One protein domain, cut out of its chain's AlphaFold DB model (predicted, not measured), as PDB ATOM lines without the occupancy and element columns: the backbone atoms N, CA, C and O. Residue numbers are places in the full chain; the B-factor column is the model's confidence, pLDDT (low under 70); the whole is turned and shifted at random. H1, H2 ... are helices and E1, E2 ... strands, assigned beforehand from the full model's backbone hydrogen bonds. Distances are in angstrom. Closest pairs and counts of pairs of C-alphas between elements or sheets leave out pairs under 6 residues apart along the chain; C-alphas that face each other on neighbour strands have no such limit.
ATOM      1  N   PRO A 218      50.261 -17.478  77.028       98.38
ATOM      2  CA  PRO A 218      50.189 -17.344  78.479       98.38
ATOM      3  C   PRO A 218      50.103 -15.880  78.918       98.38
ATOM      4  O   PRO A 218      50.911 -15.052  78.498       98.38
ATOM      5  N   THR A 219      49.157 -15.564  79.799       98.12
ATOM      6  CA  THR A 219      48.975 -14.212  80.343       98.12
ATOM      7  C   THR A 219      48.885 -14.233  81.862       98.12
ATOM      8  O   THR A 219      48.365 -15.193  82.425       98.12
ATOM      9  N   VAL A 220      49.328 -13.156  82.508       98.06
ATOM     10  CA  VAL A 220      49.212 -12.935  83.960       98.06
ATOM     11  C   VAL A 220      48.854 -11.474  84.232       98.06
ATOM     12  O   VAL A 220      49.319 -10.587  83.514       98.06
ATOM     13  N   GLY A 221      48.026 -11.203  85.239       97.50
ATOM     14  CA  GLY A 221      47.644  -9.837  85.609       97.50
ATOM     15  C   GLY A 221      46.681  -9.179  84.619       97.50
ATOM     16  O   GLY A 221      46.743  -7.976  84.386       97.50
ATOM     17  N   MET A 222      45.808  -9.956  83.972       97.56
ATOM     18  CA  MET A 222      44.821  -9.400  83.031       97.56
ATOM     19  C   MET A 222      43.639  -8.734  83.747       97.56
ATOM     20  O   MET A 222      42.975  -7.868  83.177       97.56
ATOM     21  N   SER A 223      43.368  -9.149  84.986       95.94
ATOM     22  CA  SER A 223      42.357  -8.529  85.838       95.94
ATOM     23  C   SER A 223      42.836  -7.156  86.310       95.94
ATOM     24  O   SER A 223      43.956  -7.026  86.791       95.94
ATOM     25  N   GLY A 224      41.987  -6.134  86.175       95.25
ATOM     26  CA  GLY A 224      42.309  -4.759  86.572       95.25
ATOM     27  C   GLY A 224      43.002  -3.913  85.500       95.25
ATOM     28  O   GLY A 224      43.256  -2.740  85.751       95.25
ATOM     29  N   LEU A 225      43.269  -4.460  84.306       98.31
ATOM     30  CA  LEU A 225      43.726  -3.655  83.170       98.31
ATOM     31  C   LEU A 225      42.681  -2.603  82.781       98.31
ATOM     32  O   LEU A 225      41.475  -2.869  82.782       98.31
ATOM     33  N   THR A 226      43.148  -1.423  82.378       98.31
ATOM     34  CA  THR A 226      42.272  -0.412  81.784       98.31
ATOM     35  C   THR A 226      41.738  -0.879  80.425       98.31
ATOM     36  O   THR A 226      42.340  -1.744  79.778       98.31
ATOM     37  N   PRO A 227      40.622  -0.308  79.933       97.94
ATOM     38  CA  PRO A 227      40.070  -0.684  78.630       97.94
ATOM     39  C   PRO A 227      41.073  -0.564  77.472       97.94
ATOM     40  O   PRO A 227      41.131  -1.448  76.618       97.94
ATOM     41  N   ASN A 228      41.903   0.485  77.475       97.88
ATOM     42  CA  ASN A 228      42.941   0.699  76.465       97.88
ATOM     43  C   ASN A 228      44.018  -0.394  76.518       97.88
ATOM     44  O   ASN A 228      44.347  -0.986  75.488       97.88
ATOM     45  N   ALA A 229      44.516  -0.718  77.718       98.56
ATOM     46  CA  ALA A 229      45.499  -1.781  77.904       98.56
ATOM     47  C   ALA A 229      44.924  -3.140  77.478       98.56
ATOM     48  O   ALA A 229      45.588  -3.909  76.787       98.56
ATOM     49  N   ARG A 230      43.651  -3.415  77.796       98.25
ATOM     50  CA  ARG A 230      42.975  -4.646  77.367       98.25
ATOM     51  C   ARG A 230      42.860  -4.749  75.846       98.25
ATOM     52  O   ARG A 230      43.202  -5.790  75.288       98.25
ATOM     53  N   MET A 231      42.444  -3.675  75.174       98.12
ATOM     54  CA  MET A 231      42.388  -3.630  73.709       98.12
ATOM     55  C   MET A 231      43.757  -3.874  73.066       98.12
ATOM     56  O   MET A 231      43.844  -4.555  72.043       98.12
ATOM     57  N   LEU A 232      44.820  -3.321  73.657       98.50
ATOM     58  CA  LEU A 232      46.191  -3.545  73.209       98.50
ATOM     59  C   LEU A 232      46.591  -5.023  73.347       98.50
ATOM     60  O   LEU A 232      47.104  -5.599  72.389       98.50
ATOM     61  N   VAL A 233      46.311  -5.660  74.489       98.50
ATOM     62  CA  VAL A 233      46.574  -7.097  74.695       98.50
ATOM     63  C   VAL A 233      45.853  -7.948  73.654       98.50
ATOM     64  O   VAL A 233      46.486  -8.779  73.003       98.50
ATOM     65  N   ASP A 234      44.553  -7.718  73.452       98.06
ATOM     66  CA  ASP A 234      43.751  -8.486  72.495       98.06
ATOM     67  C   ASP A 234      44.298  -8.335  71.062       98.06
ATOM     68  O   ASP A 234      44.389  -9.312  70.312       98.06
ATOM     69  N   TYR A 235      44.740  -7.127  70.693       98.44
ATOM     70  CA  TYR A 235      45.390  -6.870  69.409       98.44
ATOM     71  C   TYR A 235      46.716  -7.626  69.254       98.44
ATOM     72  O   TYR A 235      46.949  -8.248  68.211       98.44
ATOM     73  N   ILE A 236      47.576  -7.587  70.276       98.44
ATOM     74  CA  ILE A 236      48.872  -8.269  70.260       98.44
ATOM     75  C   ILE A 236      48.682  -9.778  70.132       98.44
ATOM     76  O   ILE A 236      49.326 -10.399  69.288       98.44
ATOM     77  N   MET A 237      47.764 -10.359  70.908       97.12
ATOM     78  CA  MET A 237      47.501 -11.798  70.872       97.12
ATOM     79  C   MET A 237      46.997 -12.272  69.507       97.12
ATOM     80  O   MET A 237      47.343 -13.370  69.074       97.12
ATOM     81  N   LEU A 238      46.200 -11.447  68.820       96.19
ATOM     82  CA  LEU A 238      45.686 -11.754  67.487       96.19
ATOM     83  C   LEU A 238      46.751 -11.604  66.390       96.19
ATOM     84  O   LEU A 238      46.772 -12.381  65.439       96.19
ATOM     85  N   THR A 239      47.610 -10.591  66.504       97.62
ATOM     86  CA  THR A 239      48.520 -10.183  65.419       97.62
ATOM     87  C   THR A 239      49.881 -10.869  65.503       97.62
ATOM     88  O   THR A 239      50.486 -11.170  64.475       97.62
ATOM     89  N   TYR A 240      50.358 -11.147  66.718       97.31
ATOM     90  CA  TYR A 240      51.718 -11.615  66.980       97.31
ATOM     91  C   TYR A 240      51.711 -12.947  67.744       97.31
ATOM     92  O   TYR A 240      52.059 -12.995  68.926       97.31
ATOM     93  N   PRO A 241      51.385 -14.074  67.081       93.44
ATOM     94  CA  PRO A 241      51.369 -15.389  67.725       93.44
ATOM     95  C   PRO A 241      52.746 -15.834  68.250       93.44
ATOM     96  O   PRO A 241      52.812 -16.746  69.073       93.44
ATOM     97  N   GLY A 242      53.837 -15.205  67.797       94.38
ATOM     98  CA  GLY A 242      55.201 -15.450  68.277       94.38
ATOM     99  C   GLY A 242      55.506 -14.898  69.675       94.38
ATOM    100  O   GLY A 242      56.515 -15.284  70.259       94.38
ATOM    101  N   VAL A 243      54.644 -14.041  70.240       97.94
ATOM    102  CA  VAL A 243      54.793 -13.542  71.618       97.94
ATOM    103  C   VAL A 243      54.808 -14.717  72.595       97.94
ATOM    104  O   VAL A 243      54.014 -15.658  72.479       97.94
ATOM    105  N   GLN A 244      55.735 -14.681  73.553       97.44
ATOM    106  CA  GLN A 244      55.926 -15.765  74.511       97.44
ATOM    107  C   GLN A 244      54.867 -15.721  75.603       97.44
ATOM    108  O   GLN A 244      54.210 -16.729  75.845       97.44
ATOM    109  N   SER A 245      54.677 -14.557  76.216       98.56
ATOM    110  CA  SER A 245      53.676 -14.297  77.247       98.56
ATOM    111  C   SER A 245      53.389 -12.799  77.358       98.56
ATOM    112  O   SER A 245      54.104 -11.978  76.779       98.56
ATOM    113  N   ILE A 246      52.332 -12.441  78.088       98.69
ATOM    114  CA  ILE A 246      51.986 -11.044  78.375       98.69
ATOM    115  C   ILE A 246      51.761 -10.863  79.879       98.69
ATOM    116  O   ILE A 246      50.973 -11.594  80.486       98.69
ATOM    117  N   GLY A 247      52.447  -9.888  80.473       98.25
ATOM    118  CA  GLY A 247      52.259  -9.464  81.861       98.25
ATOM    119  C   GLY A 247      51.472  -8.158  81.953       98.25
ATOM    120  O   GLY A 247      51.694  -7.255  81.153       98.25
ATOM    121  N   GLY A 248      50.554  -8.058  82.913       98.12
ATOM    122  CA  GLY A 248      49.735  -6.869  83.160       98.12
ATOM    123  C   GLY A 248      49.870  -6.343  84.587       98.12
ATOM    124  O   GLY A 248      50.970  -6.019  85.037       98.12
ATOM    125  N   VAL A 249      48.743  -6.252  85.293       98.12
ATOM    126  CA  VAL A 249      48.648  -5.770  86.675       98.12
ATOM    127  C   VAL A 249      49.490  -6.624  87.612       98.12
ATOM    128  O   VAL A 249      49.355  -7.845  87.663       98.12
ATOM    129  N   ARG A 250      50.346  -5.954  88.383       96.12
ATOM    130  CA  ARG A 250      51.167  -6.541  89.442       96.12
ATOM    131  C   ARG A 250      51.603  -5.459  90.420       96.12
ATOM    132  O   ARG A 250      51.561  -4.273  90.097       96.12
ATOM    133  N   ALA A 251      52.052  -5.870  91.604       93.00
ATOM    134  CA  ALA A 251      52.757  -4.968  92.506       93.00
ATOM    135  C   ALA A 251      54.061  -4.494  91.842       93.00
ATOM    136  O   ALA A 251      54.855  -5.307  91.362       93.00
ATOM    137  N   ASP A 252      54.267  -3.183  91.824       92.31
ATOM    138  CA  ASP A 252      55.446  -2.534  91.261       92.31
ATOM    139  C   ASP A 252      55.741  -1.241  92.039       92.31
ATOM    140  O   ASP A 252      54.871  -0.703  92.729       92.31
ATOM    141  N   ALA A 253      56.981  -0.763  91.957       91.56
ATOM    142  CA  ALA A 253      57.398   0.513  92.526       91.56
ATOM    143  C   ALA A 253      56.855   1.702  91.719       91.56
ATOM    144  O   ALA A 253      56.630   2.776  92.278       91.56
ATOM    145  N   LEU A 254      56.659   1.510  90.411       92.94
ATOM    146  CA  LEU A 254      56.042   2.493  89.523       92.94
ATOM    147  C   LEU A 254      54.528   2.261  89.426       92.94
ATOM    148  O   LEU A 254      54.083   1.122  89.533       92.94
ATOM    149  N   PRO A 255      53.717   3.311  89.209       94.75
ATOM    150  CA  PRO A 255      52.258   3.200  89.245       94.75
ATOM    151  C   PRO A 255      51.649   2.499  88.023       94.75
ATOM    152  O   PRO A 255      50.486   2.099  88.082       94.75
ATOM    153  N   ASP A 256      52.388   2.333  86.928       97.50
ATOM    154  CA  ASP A 256      51.806   1.960  85.635       97.50
ATOM    155  C   ASP A 256      51.235   0.531  85.618       97.50
ATOM    156  O   ASP A 256      50.089   0.331  85.210       97.50
ATOM    157  N   HIS A 257      51.974  -0.462  86.132       97.44
ATOM    158  CA  HIS A 257      51.447  -1.826  86.299       97.44
ATOM    159  C   HIS A 257      50.375  -1.915  87.401       97.44
ATOM    160  O   HIS A 257      49.301  -2.445  87.113       97.44
ATOM    161  N   PRO A 258      50.579  -1.383  88.627       96.50
ATOM    162  CA  PRO A 258      49.567  -1.413  89.687       96.50
ATOM    163  C   PRO A 258      48.225  -0.793  89.298       96.50
ATOM    164  O   PRO A 258      47.184  -1.244  89.764       96.50
ATOM    165  N   SER A 259      48.238   0.236  88.449       96.88
ATOM    166  CA  SER A 259      47.026   0.914  87.974       96.88
ATOM    167  C   SER A 259      46.395   0.274  86.732       96.88
ATOM    168  O   SER A 259      45.349   0.738  86.285       96.88
ATOM    169  N   GLY A 260      47.020  -0.759  86.159       98.00
ATOM    170  CA  GLY A 260      46.519  -1.466  84.980       98.00
ATOM    171  C   GLY A 260      46.716  -0.750  83.647       98.00
ATOM    172  O   GLY A 260      46.052  -1.105  82.673       98.00
ATOM    173  N   HIS A 261      47.619   0.230  83.584       98.62
ATOM    174  CA  HIS A 261      47.939   0.965  82.357       98.62
ATOM    175  C   HIS A 261      49.134   0.376  81.599       98.62
ATOM    176  O   HIS A 261      49.294   0.659  80.414       98.62
ATOM    177  N   ALA A 262      49.976  -0.428  82.252       98.44
ATOM    178  CA  ALA A 262      51.136  -1.045  81.617       98.44
ATOM    179  C   ALA A 262      50.930  -2.516  81.258       98.44
ATOM    180  O   ALA A 262      50.306  -3.284  81.997       98.44
ATOM    181  N   VAL A 263      51.541  -2.905  80.139       98.56
ATOM    182  CA  VAL A 263      51.664  -4.290  79.690       98.56
ATOM    183  C   VAL A 263      53.095  -4.590  79.253       98.56
ATOM    184  O   VAL A 263      53.705  -3.819  78.512       98.56
ATOM    185  N   ASP A 264      53.604  -5.743  79.684       98.44
ATOM    186  CA  ASP A 264      54.892  -6.296  79.264       98.44
ATOM    187  C   ASP A 264      54.637  -7.389  78.221       98.44
ATOM    188  O   ASP A 264      54.034  -8.423  78.520       98.44
ATOM    189  N   ILE A 265      55.083  -7.165  76.987       98.69
ATOM    190  CA  ILE A 265      54.922  -8.089  75.861       98.69
ATOM    191  C   ILE A 265      56.230  -8.866  75.697       98.69
ATOM    192  O   ILE A 265      57.203  -8.358  75.133       98.69
ATOM    193  N   MET A 266      56.267 -10.099  76.204       98.31
ATOM    194  CA  MET A 266      57.489 -10.903  76.258       98.31
ATOM    195  C   MET A 266      57.824 -11.490  74.884       98.31
ATOM    196  O   MET A 266      57.026 -12.226  74.297       98.31
ATOM    197  N   ILE A 267      59.031 -11.212  74.390       96.25
ATOM    198  CA  ILE A 267      59.527 -11.692  73.083       96.25
ATOM    199  C   ILE A 267      60.638 -12.740  73.230       96.25
ATOM    200  O   ILE A 267      60.976 -13.436  72.272       96.25
ATOM    201  N   GLY A 268      61.211 -12.878  74.431       89.56
ATOM    202  CA  GLY A 268      62.333 -13.773  74.697       89.56
ATOM    203  C   GLY A 268      63.601 -13.316  73.985       89.56
ATOM    204  O   GLY A 268      64.113 -12.239  74.269       89.56
ATOM    205  N   SER A 269      64.127 -14.135  73.070       91.19
ATOM    206  CA  SER A 269      65.321 -13.806  72.277       91.19
ATOM    207  C   SER A 269      65.014 -13.315  70.857       91.19
ATOM    208  O   SER A 269      65.946 -13.031  70.103       91.19
ATOM    209  N   ASP A 270      63.738 -13.220  70.467       94.69
ATOM    210  CA  ASP A 270      63.345 -12.758  69.133       94.69
ATOM    211  C   ASP A 270      63.331 -11.226  69.057       94.69
ATOM    212  O   ASP A 270      62.301 -10.553  69.141       94.69
ATOM    213  N   MET A 271      64.523 -10.659  68.899       95.75
ATOM    214  CA  MET A 271      64.702  -9.211  68.804       95.75
ATOM    215  C   MET A 271      64.007  -8.608  67.575       95.75
ATOM    216  O   MET A 271      63.601  -7.448  67.620       95.75
ATOM    217  N   GLY A 272      63.864  -9.379  66.490       97.50
ATOM    218  CA  GLY A 272      63.172  -8.935  65.281       97.50
ATOM    219  C   GLY A 272      61.669  -8.787  65.514       97.50
ATOM    220  O   GLY A 272      61.074  -7.802  65.076       97.50
ATOM    221  N   LEU A 273      61.072  -9.713  66.271       97.62
ATOM    222  CA  LEU A 273      59.690  -9.601  66.734       97.62
ATOM    223  C   LEU A 273      59.496  -8.366  67.622       97.62
ATOM    224  O   LEU A 273      58.547  -7.612  67.409       97.62
ATOM    225  N   GLY A 274      60.403  -8.123  68.573       98.06
ATOM    226  CA  GLY A 274      60.350  -6.928  69.421       98.06
ATOM    227  C   GLY A 274      60.438  -5.623  68.619       98.06
ATOM    228  O   GLY A 274      59.640  -4.711  68.841       98.06
ATOM    229  N   ASP A 275      61.328  -5.557  67.623       98.25
ATOM    230  CA  ASP A 275      61.438  -4.404  66.716       98.25
ATOM    231  C   ASP A 275      60.141  -4.176  65.926       98.25
ATOM    232  O   ASP A 275      59.668  -3.040  65.818       98.25
ATOM    233  N   ALA A 276      59.543  -5.252  65.405       98.50
ATOM    234  CA  ALA A 276      58.297  -5.191  64.651       98.50
ATOM    235  C   ALA A 276      57.127  -4.701  65.516       98.50
ATOM    236  O   ALA A 276      56.428  -3.767  65.112       98.50
ATOM    237  N   ILE A 277      56.955  -5.279  66.711       98.62
ATOM    238  CA  ILE A 277      55.900  -4.904  67.660       98.62
ATOM    239  C   ILE A 277      56.069  -3.447  68.078       98.62
ATOM    240  O   ILE A 277      55.138  -2.660  67.932       98.62
ATOM    241  N   ASN A 278      57.255  -3.048  68.542       98.62
ATOM    242  CA  ASN A 278      57.474  -1.687  69.022       98.62
ATOM    243  C   ASN A 278      57.220  -0.642  67.921       98.62
ATOM    244  O   ASN A 278      56.519   0.345  68.142       98.62
ATOM    245  N   ALA A 279      57.726  -0.877  66.705       98.62
ATOM    246  CA  ALA A 279      57.482   0.017  65.576       98.62
ATOM    247  C   ALA A 279      55.987   0.121  65.229       98.62
ATOM    248  O   ALA A 279      55.515   1.181  64.815       98.62
ATOM    249  N   ASP A 280      55.241  -0.969  65.378       98.69
ATOM    250  CA  ASP A 280      53.807  -1.003  65.130       98.69
ATOM    251  C   ASP A 280      52.987  -0.275  66.197       98.69
ATOM    252  O   ASP A 280      52.123   0.538  65.862       98.69
ATOM    253  N   LEU A 281      53.332  -0.468  67.469       98.56
ATOM    254  CA  LEU A 281      52.719   0.255  68.578       98.56
ATOM    255  C   LEU A 281      52.937   1.763  68.469       98.56
ATOM    256  O   LEU A 281      51.996   2.531  68.659       98.56
ATOM    257  N   LEU A 282      54.132   2.203  68.068       98.31
ATOM    258  CA  LEU A 282      54.407   3.621  67.824       98.31
ATOM    259  C   LEU A 282      53.516   4.200  66.713       98.31
ATOM    260  O   LEU A 282      52.951   5.286  66.879       98.31
ATOM    261  N   ARG A 283      53.326   3.465  65.606       98.38
ATOM    262  CA  ARG A 283      52.435   3.879  64.502       98.38
ATOM    263  C   ARG A 283      50.963   3.919  64.909       98.38
ATOM    264  O   ARG A 283      50.210   4.723  64.367       98.38
ATOM    265  N   GLN A 284      50.554   3.062  65.840       97.56
ATOM    266  CA  GLN A 284      49.171   2.939  66.303       97.56
ATOM    267  C   GLN A 284      48.929   3.601  67.667       97.56
ATOM    268  O   GLN A 284      47.886   3.378  68.281       97.56
ATOM    269  N   SER A 285      49.853   4.445  68.133       97.81
ATOM    270  CA  SER A 285      49.815   5.037  69.477       97.81
ATOM    271  C   SER A 285      48.494   5.743  69.784       97.81
ATOM    272  O   SER A 285      47.890   5.488  70.823       97.81
ATOM    273  N   ALA A 286      47.969   6.529  68.841       97.50
ATOM    274  CA  ALA A 286      46.677   7.200  68.984       97.50
ATOM    275  C   ALA A 286      45.484   6.230  69.096       97.50
ATOM    276  O   ALA A 286      44.532   6.514  69.814       97.50
ATOM    277  N   ARG A 287      45.525   5.081  68.405       97.19
ATOM    278  CA  ARG A 287      44.444   4.078  68.423       97.19
ATOM    279  C   ARG A 287      44.320   3.410  69.789       97.19
ATOM    280  O   ARG A 287      43.206   3.141  70.226       97.19
ATOM    281  N   PHE A 288      45.453   3.110  70.415       97.62
ATOM    282  CA  PHE A 288      45.514   2.399  71.693       97.62
ATOM    283  C   PHE A 288      45.692   3.333  72.895       97.62
ATOM    284  O   PHE A 288      45.775   2.855  74.020       97.62
ATOM    285  N   GLY A 289      45.772   4.649  72.671       97.94
ATOM    286  CA  GLY A 289      46.036   5.616  73.733       97.94
ATOM    287  C   GLY A 289      47.396   5.404  74.398       97.94
ATOM    288  O   GLY A 289      47.502   5.561  75.606       97.94
ATOM    289  N   ILE A 290      48.424   5.012  73.643       98.44
ATOM    290  CA  ILE A 290      49.761   4.748  74.190       98.44
ATOM    291  C   ILE A 290      50.408   6.067  74.613       98.44
ATOM    292  O   ILE A 290      50.594   6.967  73.794       98.44
ATOM    293  N   SER A 291      50.775   6.142  75.890       98.00
ATOM    294  CA  SER A 291      51.554   7.227  76.481       98.00
ATOM    295  C   SER A 291      53.033   7.076  76.131       98.00
ATOM    296  O   SER A 291      53.650   8.003  75.603       98.00
ATOM    297  N   TYR A 292      53.598   5.884  76.347       98.12
ATOM    298  CA  TYR A 292      54.976   5.580  75.970       98.12
ATOM    299  C   TYR A 292      55.211   4.077  75.772       98.12
ATOM    300  O   TYR A 292      54.403   3.234  76.163       98.12
ATOM    301  N   THR A 293      56.344   3.751  75.147       98.38
ATOM    302  CA  THR A 293      56.869   2.384  75.026       98.38
ATOM    303  C   THR A 293      58.331   2.348  75.465       98.38
ATOM    304  O   THR A 293      59.047   3.342  75.319       98.38
ATOM    305  N   MET A 294      58.782   1.213  75.998       97.81
ATOM    306  CA  MET A 294      60.193   0.946  76.275       97.81
ATOM    307  C   MET A 294      60.617  -0.342  75.570       97.81
ATOM    308  O   MET A 294      60.027  -1.403  75.768       97.81
ATOM    309  N   TRP A 295      61.653  -0.244  74.740       97.94
ATOM    310  CA  TRP A 295      62.225  -1.368  74.005       97.94
ATOM    311  C   TRP A 295      63.706  -1.112  73.736       97.94
ATOM    312  O   TRP A 295      64.076  -0.009  73.332       97.94
ATOM    313  N   ARG A 296      64.557  -2.120  73.969       94.75
ATOM    314  CA  ARG A 296      66.029  -2.028  73.868       94.75
ATOM    315  C   ARG A 296      66.627  -0.887  74.699       94.75
ATOM    316  O   ARG A 296      67.625  -0.272  74.324       94.75
ATOM    317  N   VAL A 297      66.020  -0.626  75.851       94.81
ATOM    318  CA  VAL A 297      66.553   0.256  76.893       94.81
ATOM    319  C   VAL A 297      66.901  -0.572  78.127       94.81
ATOM    320  O   VAL A 297      66.594  -1.763  78.188       94.81
ATOM    321  N   ALA A 298      67.575   0.029  79.111       93.25
ATOM    322  CA  ALA A 298      67.949  -0.668  80.340       93.25
ATOM    323  C   ALA A 298      66.744  -1.420  80.943       93.25
ATOM    324  O   ALA A 298      65.657  -0.857  81.054       93.25
ATOM    325  N   ALA A 299      66.954  -2.694  81.297       88.44
ATOM    326  CA  ALA A 299      65.938  -3.628  81.798       88.44
ATOM    327  C   ALA A 299      64.787  -4.013  80.833       88.44
ATOM    328  O   ALA A 299      63.884  -4.716  81.262       88.44
ATOM    329  N   HIS A 300      64.839  -3.630  79.547       94.00
ATOM    330  CA  HIS A 300      63.773  -3.878  78.556       94.00
ATOM    331  C   HIS A 300      64.335  -4.417  77.224       94.00
ATOM    332  O   HIS A 300      64.092  -3.862  76.150       94.00
ATOM    333  N   PHE A 301      65.170  -5.462  77.289       92.50
ATOM    334  CA  PHE A 301      65.756  -6.116  76.102       92.50
ATOM    335  C   PHE A 301      65.076  -7.440  75.737       92.50
ATOM    336  O   PHE A 301      65.240  -7.914  74.620       92.50
ATOM    337  N   ASP A 302      64.326  -8.029  76.663       92.38
ATOM    338  CA  ASP A 302      63.633  -9.316  76.538       92.38
ATOM    339  C   ASP A 302      62.110  -9.169  76.348       92.38
ATOM    340  O   ASP A 302      61.398 -10.158  76.138       92.38
ATOM    341  N   HIS A 303      61.604  -7.932  76.396       97.38
ATOM    342  CA  HIS A 303      60.195  -7.590  76.215       97.38
ATOM    343  C   HIS A 303      60.003  -6.145  75.748       97.38
ATOM    344  O   HIS A 303      60.844  -5.282  76.007       97.38
ATOM    345  N   VAL A 304      58.869  -5.885  75.096       98.56
ATOM    346  CA  VAL A 304      58.376  -4.530  74.813       98.56
ATOM    347  C   VAL A 304      57.421  -4.135  75.934       98.56
ATOM    348  O   VAL A 304      56.396  -4.788  76.121       98.56
ATOM    349  N   HIS A 305      57.739  -3.066  76.656       98.38
ATOM    350  CA  HIS A 305      56.829  -2.468  77.630       98.38
ATOM    351  C   HIS A 305      56.002  -1.375  76.959       98.38
ATOM    352  O   HIS A 305      56.546  -0.548  76.219       98.38
ATOM    353  N   ALA A 306      54.700  -1.350  77.217       98.50
ATOM    354  CA  ALA A 306      53.799  -0.323  76.711       98.50
ATOM    355  C   ALA A 306      52.890   0.190  77.825       98.50
ATOM    356  O   ALA A 306      52.251  -0.599  78.519       98.50
ATOM    357  N   THR A 307      52.786   1.511  77.936       98.56
ATOM    358  CA  THR A 307      51.909   2.189  78.894       98.56
ATOM    359  C   THR A 307      50.872   3.006  78.147       98.56
ATOM    360  O   THR A 307      51.213   3.757  77.230       98.56
ATOM    361  N   VAL A 308      49.608   2.887  78.544       98.44
ATOM    362  CA  VAL A 308      48.488   3.662  77.989       98.44
ATOM    363  C   VAL A 308      48.042   4.782  78.936       98.44
ATOM    364  O   VAL A 308      48.391   4.770  80.114       98.44
ATOM    365  N   PHE A 309      47.297   5.757  78.414       94.88
ATOM    366  CA  PHE A 309      46.559   6.748  79.206       94.88
ATOM    367  C   PHE A 309      45.279   6.176  79.814       94.88
ATOM    368  O   PHE A 309      44.685   5.245  79.207       94.88
TER     369      PHE A 309
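AT A GLANCE: This is residues 218 to 309 of the 309 residues of an uncharacterized protein of Mycolicibacter longobardus (UniProt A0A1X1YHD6). A twisted four-stranded sheet is covered on one face by two helices, H1 and H2, running along its strands; the short H3, at one end, joins H2 to E3 and packs on H1. The printed part has 92 residues with three named helices and four named strands, in the order H1 E1 E2 H2 H3 E3 E4. The sheet's order is E1 E2 E4 E3, all antiparallel, and the class is mixed, helices and strands. The whole is compact, with a radius of gyration of the C-alphas of 11.7 A and spans of 30 by 26 by 23 A.

IN THESE COORDINATES: Look first for the strands: E1, residues 245 to 247; E2, 262 to 266, 12.9 A; E4, 303 to 308, 16.3 A, ending at C-alpha 308 (48.488, 3.662, 77.989); and E3, 290 to 294, 11.3 A. Find C-alpha 227 at (40.070, -0.684, 78.630); from there H1 runs 18.3 A to 239. H2, residues 271 to 283, is 18.4 A long; H3 is 285 to 288.

HOW THE PARTS SIT: E1 and E2 form a hairpin, with N 264 and O 247 2.8 A apart; E2 and E4 have N 263 and O 306 at 2.9 A; the hairpin E3 and E4 has N 291 and O 307 at 2.8 A. H1 and H2 make two layers with the sheet, helices on one face, at heights over the sheet of 8.5 A and 9.2 A. The closest C-alphas of H1 and E4 are Ala 229 and Val 308, 6.2 A; of H2 and E4, Gly 274 and Val 304, 6.2 A. H1 and H2 are only just apart, 8.2 A at the closest. H1 touches H3 with residues 228 to 232 alone, the closest C-alphas being Asn 228 and Phe 288, 5.7 A. E2, H2 H3, E3 is a split strand-helix-strand unit, two strands running the same way with E4 between them, and its crossover is right-handed. In H1 and H2 every O i to N i+4 pair is within hydrogen-bond range; H3 is too short for one.

THE WHOLE: The C-alphas farthest apart, Thr 239 and Ala 253, are 30.5 A apart. The printed part has no cut, the E1 to E2 link is long, and no printed residue is under 70 in pLDDT.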